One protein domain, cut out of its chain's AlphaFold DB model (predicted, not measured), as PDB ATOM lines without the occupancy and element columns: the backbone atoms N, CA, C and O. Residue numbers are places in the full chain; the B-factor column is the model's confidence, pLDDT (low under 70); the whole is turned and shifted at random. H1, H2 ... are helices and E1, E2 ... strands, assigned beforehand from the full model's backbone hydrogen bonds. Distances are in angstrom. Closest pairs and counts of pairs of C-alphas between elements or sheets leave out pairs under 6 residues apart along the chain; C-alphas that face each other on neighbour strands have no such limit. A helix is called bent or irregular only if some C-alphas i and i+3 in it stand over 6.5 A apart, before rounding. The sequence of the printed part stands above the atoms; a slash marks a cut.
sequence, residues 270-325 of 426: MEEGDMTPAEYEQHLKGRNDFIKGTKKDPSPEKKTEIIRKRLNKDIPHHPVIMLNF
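Overview. This is residues 270 to 325 of the 426 residues of a protein of Pelodiscus sinensis (UniProt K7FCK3). A helical hairpin, short H2 folded back beside the first part of the long, kinked H3, has a third helix, H1, set crosswise to both, and the strand E1 runs away as a tail at the end far from the hairpin's turn. At that turn, residues 295 to 301 stick out, while at the tail's base the first two printed residues, 270 and 271, pair briefly with E1. The printed part has 56 residues, with three named helices and one named strand in the order H1, H2, H3, E1, and its class is mostly helix. It is only just loose, close to compact, with a radius of gyration of the C-alphas of 12.7 A. With E1 adding to the length, the C-alphas span 44 by 20 by 17 A.

Arrangement. The longest helix, H3, residues 300 to 317, has a kink of 88 degrees near residue 311. It is irregular: C-alphas 313 and 316 are 8.0 A apart, and its line is a rough one. H2, residues 288 to 296, touches H3 and forms a helical hairpin with it, at a shallow tilt of 10 degrees, opposite ways. H3 touches H2 with residues 302 to 306 alone; the closest C-alphas of the two, those of Thr 294 and Lys 303, are 6.7 A apart. H1, residues 277 to 285, only just touches H2, and only at the corner by their link, with 3 pairs of C-alphas within 8 A. Their closest C-alphas, those of Leu 284 and Phe 290, are 6.2 A apart, and their lines stand about perpendicular, at 86 degrees. H1 and H3 are close but not clearly touching, about perpendicular at 76 degrees; their closest C-alphas, those of Tyr 280 and His 317, are 6.9 A apart. E1, residues 320 to 324, is apart from H1, H2 and H3. It pairs with no named strand, but residues 270 to 271 pair antiparallel with its residues 320 to 321. Each O i to N i+4 pair is within hydrogen-bond range in H1 and H2, and 10 of 14 are in H3.

Along the chain. H3 measures 19.4 A from first to last C-alpha, beginning with Pro 300 at (-34.585, 28.460, 22.094). H2 measures 12.2 A and H1 12.6 A; H1 begins with C-alpha 277 at (-27.593, 37.244, 12.153). E1 measures 13.0 A and ends with C-alpha 324 at (-21.707, 21.645, -6.974).

Size, cuts and confidence. The two C-alphas farthest apart, those of Lys 295 and Phe 325, are 44.0 A from each other. The printed part has no cut. The links H1 to H2, H2 to H3 and H3 to E1 are tight. The mean pLDDT of the printed part is 88.3, and no printed residue is under 70.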
ATOM      1  N   MET A 270     -21.235  29.708  -1.343       88.50
ATOM      2  CA  MET A 270     -22.025  30.315  -0.284       88.50
ATOM      3  C   MET A 270     -22.439  31.708  -0.734       88.50
ATOM      4  O   MET A 270     -21.585  32.525  -1.079       88.50
ATOM      5  N   GLU A 271     -23.739  31.957  -0.724       88.12
ATOM      6  CA  GLU A 271     -24.307  33.284  -0.913       88.12
ATOM      7  C   GLU A 271     -24.741  33.812   0.451       88.12
ATOM      8  O   GLU A 271     -25.396  33.107   1.224       88.12
ATOM      9  N   GLU A 272     -24.305  35.024   0.786       89.12
ATOM     10  CA  GLU A 272     -24.682  35.671   2.037       89.12
ATOM     11  C   GLU A 272     -26.116  36.199   1.936       89.12
ATOM     12  O   GLU A 272     -26.537  36.676   0.884       89.12
ATOM     13  N   GLY A 273     -26.861  36.121   3.038       90.69
ATOM     14  CA  GLY A 273     -28.150  36.801   3.128       90.69
ATOM     15  C   GLY A 273     -27.969  38.321   3.154       90.69
ATOM     16  O   GLY A 273     -26.909  38.828   3.522       90.69
ATOM     17  N   ASP A 274     -29.027  39.056   2.827       92.81
ATOM     18  CA  ASP A 274     -29.041  40.528   2.871       92.81
ATOM     19  C   ASP A 274     -28.995  41.116   4.303       92.81
ATOM     20  O   ASP A 274     -28.888  42.332   4.471       92.81
ATOM     21  N   MET A 275     -29.070  40.265   5.334       92.31
ATOM     22  CA  MET A 275     -29.022  40.629   6.749       92.31
ATOM     23  C   MET A 275     -27.990  39.795   7.504       92.31
ATOM     24  O   MET A 275     -27.896  38.575   7.358       92.31
ATOM     25  N   THR A 276     -27.275  40.440   8.423       90.81
ATOM     26  CA  THR A 276     -26.464  39.734   9.419       90.81
ATOM     27  C   THR A 276     -27.352  38.973  10.417       90.81
ATOM     28  O   THR A 276     -28.511  39.344  10.636       90.81
ATOM     29  N   PRO A 277     -26.824  37.956  11.130       87.50
ATOM     30  CA  PRO A 277     -27.593  37.244  12.153       87.50
ATOM     31  C   PRO A 277     -28.206  38.159  13.229       87.50
ATOM     32  O   PRO A 277     -29.312  37.902  13.704       87.50
ATOM     33  N   ALA A 278     -27.516  39.246  13.595       89.94
ATOM     34  CA  ALA A 278     -27.999  40.216  14.578       89.94
ATOM     35  C   ALA A 278     -29.141  41.089  14.026       89.94
ATOM     36  O   ALA A 278     -30.147  41.301  14.711       89.94
ATOM     37  N   GLU A 279     -29.016  41.562  12.782       92.81
ATOM     38  CA  GLU A 279     -30.068  42.321  12.096       92.81
ATOM     39  C   GLU A 279     -31.313  41.466  11.878       92.81
ATOM     40  O   GLU A 279     -32.425  41.928  12.133       92.81
ATOM     41  N   TYR A 280     -31.138  40.199  11.502       90.75
ATOM     42  CA  TYR A 280     -32.249  39.272  11.339       90.75
ATOM     43  C   TYR A 280     -32.963  38.983  12.672       90.75
ATOM     44  O   TYR A 280     -34.194  38.967  12.738       90.75
ATOM     45  N   GLU A 281     -32.230  38.849  13.784       87.44
ATOM     46  CA  GLU A 281     -32.854  38.723  15.108       87.44
ATOM     47  C   GLU A 281     -33.685  39.971  15.465       87.44
ATOM     48  O   GLU A 281     -34.790  39.866  16.011       87.44
ATOM     49  N   GLN A 282     -33.182  41.165  15.138       89.50
ATOM     50  CA  GLN A 282     -33.920  42.414  15.318       89.50
ATOM     51  C   GLN A 282     -35.147  42.493  14.400       89.50
ATOM     52  O   GLN A 282     -36.222  42.887  14.862       89.50
ATOM     53  N   HIS A 283     -35.024  42.059  13.144       89.44
ATOM     54  CA  HIS A 283     -36.131  41.956  12.199       89.44
ATOM     55  C   HIS A 283     -37.261  41.090  12.777       89.44
ATOM     56  O   HIS A 283     -38.418  41.514  12.816       89.44
ATOM     57  N   LEU A 284     -36.929  39.912  13.317       88.75
ATOM     58  CA  LEU A 284     -37.896  39.001  13.931       88.75
ATOM     59  C   LEU A 284     -38.589  39.601  15.161       88.75
ATOM     60  O   LEU A 284     -39.799  39.430  15.321       88.75
ATOM     61  N   LYS A 285     -37.870  40.350  16.007       86.19
ATOM     62  CA  LYS A 285     -38.452  41.026  17.185       86.19
ATOM     63  C   LYS A 285     -39.552  42.026  16.820       86.19
ATOM     64  O   LYS A 285     -40.428  42.265  17.647       86.19
ATOM     65  N   GLY A 286     -39.546  42.568  15.600       85.31
ATOM     66  CA  GLY A 286     -40.603  43.442  15.084       85.31
ATOM     67  C   GLY A 286     -41.857  42.712  14.584       85.31
ATOM     68  O   GLY A 286     -42.853  43.359  14.260       85.31
ATOM     69  N   ARG A 287     -41.851  41.374  14.505       88.06
ATOM     70  CA  ARG A 287     -42.926  40.606  13.863       88.06
ATOM     71  C   ARG A 287     -43.943  40.036  14.844       88.06
ATOM     72  O   ARG A 287     -43.608  39.342  15.798       88.06
ATOM     73  N   ASN A 288     -45.224  40.238  14.544       86.81
ATOM     74  CA  ASN A 288     -46.335  39.813  15.402       86.81
ATOM     75  C   ASN A 288     -46.379  38.302  15.694       86.81
ATOM     76  O   ASN A 288     -46.716  37.908  16.810       86.81
ATOM     77  N   ASP A 289     -46.084  37.453  14.711       83.50
ATOM     78  CA  ASP A 289     -46.064  35.993  14.855       83.50
ATOM     79  C   ASP A 289     -44.906  35.523  15.742       83.50
ATOM     80  O   ASP A 289     -45.117  34.691  16.628       83.50
ATOM     81  N   PHE A 290     -43.726  36.122  15.569       85.75
ATOM     82  CA  PHE A 290     -42.573  35.871  16.426       85.75
ATOM     83  C   PHE A 290     -42.839  36.341  17.860       85.75
ATOM     84  O   PHE A 290     -42.749  35.534  18.778       85.75
ATOM     85  N   ILE A 291     -43.303  37.583  18.053       86.88
ATOM     86  CA  ILE A 291     -43.642  38.142  19.373       86.88
ATOM     87  C   ILE A 291     -44.670  37.267  20.101       86.88
ATOM     88  O   ILE A 291     -44.509  36.975  21.286       86.88
ATOM     89  N   LYS A 292     -45.747  36.848  19.421       86.44
ATOM     90  CA  LYS A 292     -46.780  35.982  20.019       86.44
ATOM     91  C   LYS A 292     -46.223  34.605  20.373       86.44
ATOM     92  O   LYS A 292     -46.533  34.088  21.445       86.44
ATOM     93  N   GLY A 293     -45.405  34.028  19.494       81.44
ATOM     94  CA  GLY A 293     -44.764  32.737  19.715       81.44
ATOM     95  C   GLY A 293     -43.811  32.758  20.909       81.44
ATOM     96  O   GLY A 293     -43.943  31.921  21.797       81.44
ATOM     97  N   THR A 294     -42.932  33.759  20.985       84.88
ATOM     98  CA  THR A 294     -41.933  33.887  22.055       84.88
ATOM     99  C   THR A 294     -42.517  34.357  23.383       84.88
ATOM    100  O   THR A 294     -41.959  34.054  24.432       84.88
ATOM    101  N   LYS A 295     -43.643  35.087  23.376       87.25
ATOM    102  CA  LYS A 295     -44.399  35.390  24.605       87.25
ATOM    103  C   LYS A 295     -45.046  34.141  25.200       87.25
ATOM    104  O   LYS A 295     -45.150  34.044  26.416       87.25
ATOM    105  N   LYS A 296     -45.516  33.222  24.350       88.94
ATOM    106  CA  LYS A 296     -46.129  31.961  24.781       88.94
ATOM    107  C   LYS A 296     -45.081  30.981  25.309       88.94
ATOM    108  O   LYS A 296     -45.352  30.282  26.276       88.94
ATOM    109  N   ASP A 297     -43.920  30.937  24.663       87.50
ATOM    110  CA  ASP A 297     -42.792  30.100  25.054       87.50
ATOM    111  C   ASP A 297     -41.471  30.755  24.590       87.50
ATOM    112  O   ASP A 297     -41.213  30.821  23.384       87.50
ATOM    113  N   PRO A 298     -40.644  31.279  25.515       85.75
ATOM    114  CA  PRO A 298     -39.392  31.954  25.182       85.75
ATOM    115  C   PRO A 298     -38.213  30.995  24.928       85.75
ATOM    116  O   PRO A 298     -37.090  31.480  24.744       85.75
ATOM    117  N   SER A 299     -38.441  29.676  24.923       90.75
ATOM    118  CA  SER A 299     -37.403  28.660  24.731       90.75
ATOM    119  C   SER A 299     -36.655  28.799  23.390       90.75
ATOM    120  O   SER A 299     -37.226  29.249  22.383       90.75
ATOM    121  N   PRO A 300     -35.356  28.443  23.338       87.94
ATOM    122  CA  PRO A 300     -34.585  28.460  22.094       87.94
ATOM    123  C   PRO A 300     -35.147  27.484  21.048       87.94
ATOM    124  O   PRO A 300     -35.110  27.777  19.850       87.94
ATOM    125  N   GLU A 301     -35.747  26.374  21.478       90.12
ATOM    126  CA  GLU A 301     -36.410  25.405  20.609       90.12
ATOM    127  C   GLU A 301     -37.609  26.045  19.903       90.12
ATOM    128  O   GLU A 301     -37.741  25.935  18.680       90.12
ATOM    129  N   LYS A 302     -38.443  26.796  20.640       87.44
ATOM    130  CA  LYS A 302     -39.593  27.496  20.058       87.44
ATOM    131  C   LYS A 302     -39.172  28.562  19.056       87.44
ATOM    132  O   LYS A 302     -39.776  28.668  17.988       87.44
ATOM    133  N   LYS A 303     -38.129  29.335  19.368       85.06
ATOM    134  CA  LYS A 303     -37.563  30.326  18.437       85.06
ATOM    135  C   LYS A 303     -37.092  29.659  17.148       85.06
ATOM    136  O   LYS A 303     -37.456  30.115  16.065       85.06
ATOM    137  N   THR A 304     -36.366  28.549  17.265       87.19
ATOM    138  CA  THR A 304     -35.876  27.769  16.119       87.19
ATOM    139  C   THR A 304     -37.029  27.228  15.276       87.19
ATOM    140  O   THR A 304     -36.986  27.308  14.052       87.19
ATOM    141  N   GLU A 305     -38.100  26.733  15.902       88.69
ATOM    142  CA  GLU A 305     -39.298  26.262  15.198       88.69
ATOM    143  C   GLU A 305     -39.988  27.387  14.408       88.69
ATOM    144  O   GLU A 305     -40.407  27.176  13.267       88.69
ATOM    145  N   ILE A 306     -40.097  28.589  14.989       85.75
ATOM    146  CA  ILE A 306     -40.690  29.754  14.315       85.75
ATOM    147  C   ILE A 306     -39.825  30.181  13.128       85.75
ATOM    148  O   ILE A 306     -40.364  30.377  12.042       85.75
ATOM    149  N   ILE A 307     -38.503  30.270  13.305       86.06
ATOM    150  CA  ILE A 307     -37.562  30.580  12.218       86.06
ATOM    151  C   ILE A 307     -37.690  29.537  11.103       86.06
ATOM    152  O   ILE A 307     -37.876  29.890   9.941       86.06
ATOM    153  N   ARG A 308     -37.715  28.244  11.452       86.31
ATOM    154  CA  ARG A 308     -37.840  27.150  10.480       86.31
ATOM    155  C   ARG A 308     -39.136  27.227   9.675       86.31
ATOM    156  O   ARG A 308     -39.129  27.017   8.469       86.31
ATOM    157  N   LYS A 309     -40.253  27.579  10.319       87.75
ATOM    158  CA  LYS A 309     -41.552  27.790   9.651       87.75
ATOM    159  C   LYS A 309     -41.568  28.996   8.713       87.75
ATOM    160  O   LYS A 309     -42.460  29.099   7.872       87.75
ATOM    161  N   ARG A 310     -40.625  29.921   8.881       89.38
ATOM    162  CA  ARG A 310     -40.522  31.156   8.105       89.38
ATOM    163  C   ARG A 310     -39.456  31.120   7.021       89.38
ATOM    164  O   ARG A 310     -39.498  32.012   6.184       89.38
ATOM    165  N   LEU A 311     -38.597  30.096   6.986       84.88
ATOM    166  CA  LEU A 311     -37.534  29.931   5.984       84.88
ATOM    167  C   LEU A 311     -38.012  30.322   4.582       84.88
ATOM    168  O   LEU A 311     -37.495  31.276   4.034       84.88
ATOM    169  N   ASN A 312     -39.099  29.737   4.071       82.69
ATOM    170  CA  ASN A 312     -39.607  30.035   2.720       82.69
ATOM    171  C   ASN A 312     -39.936  31.519   2.440       82.69
ATOM    172  O   ASN A 312     -40.003  31.916   1.284       82.69
ATOM    173  N   LYS A 313     -40.204  32.328   3.472       86.00
ATOM    174  CA  LYS A 313     -40.488  33.771   3.351       86.00
ATOM    175  C   LYS A 313     -39.251  34.631   3.566       86.00
ATOM    176  O   LYS A 313     -39.179  35.724   3.024       86.00
ATOM    177  N   ASP A 314     -38.331  34.129   4.378       90.00
ATOM    178  CA  ASP A 314     -37.166  34.856   4.860       90.00
ATOM    179  C   ASP A 314     -35.873  34.308   4.214       90.00
ATOM    180  O   ASP A 314     -34.788  34.646   4.670       90.00
ATOM    181  N   ILE A 315     -35.963  33.464   3.169       88.88
ATOM    182  CA  ILE A 315     -34.818  32.905   2.418       88.88
ATOM    183  C   ILE A 315     -33.784  33.985   2.060       88.88
ATOM    184  O   ILE A 315     -32.618  33.744   2.356       88.88
ATOM    185  N   PRO A 316     -34.161  35.171   1.530       89.81
ATOM    186  CA  PRO A 316     -33.189  36.212   1.173       89.81
ATOM    187  C   PRO A 316     -32.342  36.719   2.351       89.81
ATOM    188  O   PRO A 316     -31.240  37.214   2.148       89.81
ATOM    189  N   HIS A 317     -32.846  36.575   3.582       91.62
ATOM    190  CA  HIS A 317     -32.172  37.008   4.807       91.62
ATOM    191  C   HIS A 317     -31.204  35.959   5.367       91.62
ATOM    192  O   HIS A 317     -30.468  36.251   6.307       91.62
ATOM    193  N   HIS A 318     -31.214  34.729   4.843       88.88
ATOM    194  CA  HIS A 318     -30.360  33.651   5.334       88.88
ATOM    195  C   HIS A 318     -29.246  33.349   4.337       88.88
ATOM    196  O   HIS A 318     -29.497  33.330   3.134       88.88
ATOM    197  N   PRO A 319     -28.032  33.031   4.819       89.88
ATOM    198  CA  PRO A 319     -27.000  32.509   3.944       89.88
ATOM    199  C   PRO A 319     -27.433  31.154   3.374       89.88
ATOM    200  O   PRO A 319     -27.967  30.303   4.096       89.88
ATOM    201  N   VAL A 320     -27.172  30.946   2.088       90.00
ATOM    202  CA  VAL A 320     -27.481  29.705   1.373       90.00
ATOM    203  C   VAL A 320     -26.183  29.072   0.893       90.00
ATOM    204  O   VAL A 320     -25.271  29.757   0.435       90.00
ATOM    205  N   ILE A 321     -26.097  27.749   1.022       91.25
ATOM    206  CA  ILE A 321     -24.953  26.959   0.572       91.25
ATOM    207  C   ILE A 321     -25.404  26.062  -0.576       91.25
ATOM    208  O   ILE A 321     -26.409  25.360  -0.459       91.25
ATOM    209  N   MET A 322     -24.629  26.055  -1.655       91.19
ATOM    210  CA  MET A 322     -24.811  25.174  -2.804       91.19
ATOM    211  C   MET A 322     -23.593  24.258  -2.935       91.19
ATOM    212  O   MET A 322     -22.455  24.728  -2.935       91.19
ATOM    213  N   LEU A 323     -23.833  22.949  -3.032       92.88
ATOM    214  CA  LEU A 323     -22.805  21.955  -3.331       92.88
ATOM    215  C   LEU A 323     -22.882  21.597  -4.816       92.88
ATOM    216  O   LEU A 323     -23.835  20.959  -5.253       92.88
ATOM    217  N   ASN A 324     -21.848  21.960  -5.563       91.19
ATOM    218  CA  ASN A 324     -21.707  21.645  -6.974       91.19
ATOM    219  C   ASN A 324     -20.795  20.446  -7.148       91.19
ATOM    220  O   ASN A 324     -19.628  20.498  -6.772       91.19
ATOM    221  N   PHE A 325     -21.293  19.373  -7.756       91.19
ATOM    222  CA  PHE A 325     -20.478  18.196  -8.019       91.19
ATOM    223  C   PHE A 325     -20.919  17.494  -9.302       91.19
ATOM    224  O   PHE A 325     -22.073  17.099  -9.428       91.19
TER     225      PHE A 325